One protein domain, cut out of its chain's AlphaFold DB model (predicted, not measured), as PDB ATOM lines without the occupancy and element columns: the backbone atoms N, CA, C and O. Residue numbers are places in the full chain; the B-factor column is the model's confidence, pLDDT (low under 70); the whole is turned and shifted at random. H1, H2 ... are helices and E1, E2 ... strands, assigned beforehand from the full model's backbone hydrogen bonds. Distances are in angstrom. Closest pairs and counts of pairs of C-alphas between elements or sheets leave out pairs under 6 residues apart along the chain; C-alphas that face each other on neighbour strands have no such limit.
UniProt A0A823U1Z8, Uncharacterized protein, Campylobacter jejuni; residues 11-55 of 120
ATOM      1  N   LYS A  11     168.086 142.316 172.688       79.69
ATOM      2  CA  LYS A  11     168.132 143.189 173.868       79.69
ATOM      3  C   LYS A  11     168.339 142.358 175.125       79.69
ATOM      4  O   LYS A  11     169.227 142.674 175.911       79.69
ATOM      5  N   THR A  12     167.612 141.252 175.263       80.12
ATOM      6  CA  THR A  12     167.826 140.298 176.360       80.12
ATOM      7  C   THR A  12     169.235 139.697 176.323       80.12
ATOM      8  O   THR A  12     169.881 139.583 177.360       80.12
ATOM      9  N   GLN A  13     169.774 139.359 175.147       79.50
ATOM     10  CA  GLN A  13     171.155 138.860 175.043       79.50
ATOM     11  C   GLN A  13     172.200 139.902 175.468       79.50
ATOM     12  O   GLN A  13     173.143 139.557 176.181       79.50
ATOM     13  N   LEU A  14     172.033 141.160 175.055       84.88
ATOM     14  CA  LEU A  14     172.904 142.266 175.457       84.88
ATOM     15  C   LEU A  14     172.810 142.528 176.963       84.88
ATOM     16  O   LEU A  14     173.837 142.634 177.629       84.88
ATOM     17  N   GLN A  15     171.596 142.545 177.516       85.44
ATOM     18  CA  GLN A  15     171.375 142.731 178.947       85.44
ATOM     19  C   GLN A  15     171.989 141.584 179.763       85.44
ATOM     20  O   GLN A  15     172.723 141.833 180.711       85.44
ATOM     21  N   ASN A  16     171.812 140.333 179.333       85.50
ATOM     22  CA  ASN A  16     172.439 139.185 179.985       85.50
ATOM     23  C   ASN A  16     173.973 139.245 179.931       85.50
ATOM     24  O   ASN A  16     174.628 138.854 180.892       85.50
ATOM     25  N   ARG A  17     174.575 139.724 178.830       89.00
ATOM     26  CA  ARG A  17     176.035 139.927 178.760       89.00
ATOM     27  C   ARG A  17     176.500 140.983 179.755       89.00
ATOM     28  O   ARG A  17     177.484 140.756 180.459       89.00
ATOM     29  N   LYS A  18     175.766 142.089 179.853       89.88
ATOM     30  CA  LYS A  18     176.025 143.133 180.841       89.88
ATOM     31  C   LYS A  18     175.938 142.586 182.264       89.88
ATOM     32  O   LYS A  18     176.871 142.769 183.037       89.88
ATOM     33  N   ASP A  19     174.874 141.862 182.585       88.06
ATOM     34  CA  ASP A  19     174.623 141.395 183.950       88.06
ATOM     35  C   ASP A  19     175.561 140.257 184.372       88.06
ATOM     36  O   ASP A  19     176.028 140.230 185.508       88.06
ATOM     37  N   LEU A  20     175.871 139.325 183.465       85.44
ATOM     38  CA  LEU A  20     176.698 138.153 183.778       85.44
ATOM     39  C   LEU A  20     178.201 138.419 183.656       85.44
ATOM     40  O   LEU A  20     178.984 137.783 184.359       85.44
ATOM     41  N   TYR A  21     178.608 139.308 182.745       88.62
ATOM     42  CA  TYR A  21     180.016 139.495 182.375       88.62
ATOM     43  C   TYR A  21     180.479 140.956 182.427       88.62
ATOM     44  O   TYR A  21     181.614 141.239 182.042       88.62
ATOM     45  N   ASN A  22     179.656 141.879 182.945       87.69
ATOM     46  CA  ASN A  22     179.929 143.324 182.972       87.69
ATOM     47  C   ASN A  22     180.321 143.884 181.592       87.69
ATOM     48  O   ASN A  22     181.187 144.747 181.450       87.69
ATOM     49  N   ASP A  23     179.694 143.335 180.560       89.31
ATOM     50  CA  ASP A  23     180.059 143.559 179.176       89.31
ATOM     51  C   ASP A  23     179.034 144.469 178.501       89.31
ATOM     52  O   ASP A  23     177.905 144.070 178.215       89.31
ATOM     53  N   ASN A  24     179.436 145.721 178.286       89.25
ATOM     54  CA  ASN A  24     178.584 146.776 177.739       89.25
ATOM     55  C   ASN A  24     178.743 146.937 176.214       89.25
ATOM     56  O   ASN A  24     178.222 147.894 175.634       89.25
ATOM     57  N   GLU A  25     179.479 146.041 175.550       89.06
ATOM     58  CA  GLU A  25     179.643 146.107 174.102       89.06
ATOM     59  C   GLU A  25     178.345 145.714 173.391       89.06
ATOM     60  O   GLU A  25     177.740 144.681 173.684       89.06
ATOM     61  N   HIS A  26     177.963 146.482 172.374       87.31
ATOM     62  CA  HIS A  26     176.789 146.204 171.547       87.31
ATOM     63  C   HIS A  26     177.119 145.177 170.459       87.31
ATOM     64  O   HIS A  26     177.073 145.462 169.265       87.31
ATOM     65  N   ILE A  27     177.513 143.976 170.876       87.44
ATOM     66  CA  ILE A  27     177.870 142.883 169.973       87.44
ATOM     67  C   ILE A  27     177.144 141.584 170.336       87.44
ATOM     68  O   ILE A  27     176.627 141.404 171.437       87.44
ATOM     69  N   SER A  28     177.123 140.645 169.403       83.94
ATOM     70  CA  SER A  28     176.788 139.245 169.649       83.94
ATOM     71  C   SER A  28     177.829 138.344 168.998       83.94
ATOM     72  O   SER A  28     178.652 138.795 168.198       83.94
ATOM     73  N   TYR A  29     177.820 137.074 169.382       85.62
ATOM     74  CA  TYR A  29     178.764 136.073 168.912       85.62
ATOM     75  C   TYR A  29     178.016 135.015 168.104       85.62
ATOM     76  O   TYR A  29     177.028 134.438 168.567       85.62
ATOM     77  N   ALA A  30     178.507 134.731 166.901       85.12
ATOM     78  CA  ALA A  30     178.002 133.646 166.071       85.12
ATOM     79  C   ALA A  30     179.117 132.667 165.719       85.12
ATOM     80  O   ALA A  30     180.271 133.044 165.544       85.12
ATOM     81  N   TYR A  31     178.756 131.399 165.594       85.69
ATOM     82  CA  TYR A  31     179.609 130.356 165.069       85.69
ATOM     83  C   TYR A  31     179.400 130.233 163.563       85.69
ATOM     84  O   TYR A  31     178.283 129.995 163.091       85.69
ATOM     85  N   LYS A  32     180.480 130.395 162.806       86.25
ATOM     86  CA  LYS A  32     180.486 130.339 161.348       86.25
ATOM     87  C   LYS A  32     181.824 129.793 160.873       86.25
ATOM     88  O   LYS A  32     182.870 130.223 161.342       86.25
ATOM     89  N   ILE A  33     181.781 128.832 159.946       88.62
ATOM     90  CA  ILE A  33     182.974 128.225 159.323       88.62
ATOM     91  C   ILE A  33     184.008 127.837 160.401       88.62
ATOM     92  O   ILE A  33     185.164 128.252 160.400       88.62
ATOM     93  N   ASN A  34     183.543 127.072 161.387       87.62
ATOM     94  CA  ASN A  34     184.323 126.580 162.520       87.62
ATOM     95  C   ASN A  34     184.991 127.638 163.421       87.62
ATOM     96  O   ASN A  34     185.900 127.309 164.183       87.62
ATOM     97  N   LYS A  35     184.548 128.898 163.365       89.50
ATOM     98  CA  LYS A  35     185.091 130.003 164.160       89.50
ATOM     99  C   LYS A  35     183.985 130.823 164.808       89.50
ATOM    100  O   LYS A  35     182.851 130.851 164.336       89.50
ATOM    101  N   ILE A  36     184.337 131.488 165.904       86.31
ATOM    102  CA  ILE A  36     183.481 132.475 166.559       86.31
ATOM    103  C   ILE A  36     183.732 133.836 165.898       86.31
ATOM    104  O   ILE A  36     184.864 134.315 165.889       86.31
ATOM    105  N   GLU A  37     182.685 134.455 165.362       87.12
ATOM    106  CA  GLU A  37     182.698 135.807 164.798       87.12
ATOM    107  C   GLU A  37     181.929 136.773 165.716       87.12
ATOM    108  O   GLU A  37     180.879 136.424 166.264       87.12
ATOM    109  N   LYS A  38     182.451 137.998 165.871       88.19
ATOM    110  CA  LYS A  38     181.769 139.111 166.549       88.19
ATOM    111  C   LYS A  38     180.881 139.849 165.548       88.19
ATOM    112  O   LYS A  38     181.326 140.171 164.449       88.19
ATOM    113  N   ILE A  39     179.652 140.155 165.945       84.75
ATOM    114  CA  ILE A  39     178.660 140.854 165.124       84.75
ATOM    115  C   ILE A  39     178.181 142.083 165.882       84.75
ATOM    116  O   ILE A  39     177.693 141.948 166.999       84.75
ATOM    117  N   SER A  40     178.270 143.263 165.276       85.12
ATOM    118  CA  SER A  40     177.737 144.490 165.871       85.12
ATOM    119  C   SER A  40     176.208 144.529 165.819       85.12
ATOM    120  O   SER A  40     175.595 144.245 164.785       85.12
ATOM    121  N   ILE A  41     175.597 144.911 166.937       78.62
ATOM    122  CA  ILE A  41     174.159 145.130 167.086       78.62
ATOM    123  C   ILE A  41     173.932 146.635 167.240       78.62
ATOM    124  O   ILE A  41     174.507 147.275 168.110       78.62
ATOM    125  N   LEU A  42     173.087 147.206 166.391       72.12
ATOM    126  CA  LEU A  42     172.551 148.553 166.551       72.12
ATOM    127  C   LEU A  42     171.240 148.471 167.343       72.12
ATOM    128  O   LEU A  42     170.580 147.432 167.346       72.12
ATOM    129  N   GLU A  43     170.812 149.571 167.965       65.50
ATOM    130  CA  GLU A  43     169.578 149.628 168.775       65.50
ATOM    131  C   GLU A  43     168.329 149.083 168.049       65.50
ATOM    132  O   GLU A  43     167.409 148.572 168.691       65.50
ATOM    133  N   ASN A  44     168.337 149.129 166.710       63.56
ATOM    134  CA  ASN A  44     167.228 148.746 165.838       63.56
ATOM    135  C   ASN A  44     167.491 147.481 164.990       63.56
ATOM    136  O   ASN A  44     166.685 147.170 164.115       63.56
ATOM    137  N   GLY A  45     168.596 146.750 165.204       65.62
ATOM    138  CA  GLY A  45     168.874 145.503 164.477       65.62
ATOM    139  C   GLY A  45     170.355 145.171 164.291       65.62
ATOM    140  O   GLY A  45     171.238 145.784 164.878       65.62
ATOM    141  N   ILE A  46     170.641 144.175 163.454       69.00
ATOM    142  CA  ILE A  46     172.011 143.751 163.130       69.00
ATOM    143  C   ILE A  46     172.493 144.504 161.885       69.00
ATOM    144  O   ILE A  46     171.789 144.538 160.879       69.00
ATOM    145  N   SER A  47     173.700 145.075 161.922       65.81
ATOM    146  CA  SER A  47     174.267 145.848 160.801       65.81
ATOM    147  C   SER A  47     174.959 145.000 159.721       65.81
ATOM    148  O   SER A  47     175.601 145.543 158.824       65.81
ATOM    149  N   ALA A  48     174.843 143.672 159.789       65.06
ATOM    150  CA  ALA A  48     175.536 142.735 158.911       65.06
ATOM    151  C   ALA A  48     174.614 141.626 158.378       65.06
ATOM    152  O   ALA A  48     173.868 140.998 159.127       65.06
ATOM    153  N   ASN A  49     174.747 141.318 157.084       68.56
ATOM    154  CA  ASN A  49     174.215 140.093 156.495       68.56
ATOM    155  C   ASN A  49     175.211 138.956 156.746       68.56
ATOM    156  O   ASN A  49     176.304 138.951 156.181       68.56
ATOM    157  N   PHE A  50     174.844 137.985 157.583       74.75
ATOM    158  CA  PHE A  50     175.679 136.817 157.852       74.75
ATOM    159  C   PHE A  50     174.844 135.532 157.880       74.75
ATOM    160  O   PHE A  50     173.637 135.548 158.103       74.75
ATOM    161  N   THR A  51     175.500 134.397 157.644       78.50
ATOM    162  CA  THR A  51     174.914 133.063 157.816       78.50
ATOM    163  C   THR A  51     175.767 132.298 158.816       78.50
ATOM    164  O   THR A  51     176.948 132.069 158.568       78.50
ATOM    165  N   GLY A  52     175.182 131.941 159.954       79.06
ATOM    166  CA  GLY A  52     175.852 131.249 161.052       79.06
ATOM    167  C   GLY A  52     174.872 130.947 162.184       79.06
ATOM    168  O   GLY A  52     173.699 131.313 162.109       79.06
ATOM    169  N   SER A  53     175.348 130.282 163.232       82.00
ATOM    170  CA  SER A  53     174.540 129.939 164.409       82.00
ATOM    171  C   SER A  53     174.928 130.825 165.583       82.00
ATOM    172  O   SER A  53     176.093 130.848 165.966       82.00
ATOM    173  N   PHE A  54     173.979 131.547 166.184       80.56
ATOM    174  CA  PHE A  54     174.261 132.301 167.407       80.56
ATOM    175  C   PHE A  54     174.700 131.364 168.528       80.56
ATOM    176  O   PHE A  54     174.104 130.305 168.737       80.56
ATOM    177  N   ILE A  55     175.748 131.760 169.243       76.56
ATOM    178  CA  ILE A  55     176.281 130.961 170.340       76.56
ATOM    179  C   ILE A  55     175.519 131.343 171.611       76.56
ATOM    180  O   ILE A  55     175.442 132.532 171.932       76.56
TER     181      ILE A  55
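Overview. This is residues 11 to 55 of the 120 residues of an uncharacterized protein of Campylobacter jejuni (UniProt A0A823U1Z8). A twisted hairpin of two strands, E1 and E2, has the short helix H1 near the beginning of E1, and a long tail, residues 43 to 55, that loops back so that residues 53 to 54 pair with E1. The printed part has 45 residues with one named helix and two named strands, in the order H1, E1, E2; the class is mixed, the sheet antiparallel. It is only just compact, close to loose, with a radius of gyration of the C-alphas of 10.8 A and spans of 29 by 22 by 13 A.

Along the chain. H1 is residues 11 to 21, from C-alpha 11 at (168.132, 143.189, 173.868), 15.1 A long. E1 is residues 27 to 32, 15.4 A. E2 is residues 35 to 42, 22.5 A, ending at C-alpha 42 (172.551, 148.553, 166.551).

Arrangement. In H1 every O i to N i+4 pair is within hydrogen-bond range. The closest C-alphas of H1 and E1, Leu 14 and Ile 27, are 7.4 A apart. The hairpin E1 and E2 is antiparallel at 146 degrees, with N 28 and O 39 2.8 A apart. H1 and E2 are apart.

Size, cuts and confidence. The C-alphas farthest apart, Asp 19 and Ile 33, span 29.1 A. The printed part has no cut, and both links are tight. Residues 43 to 49 have pLDDT under 70.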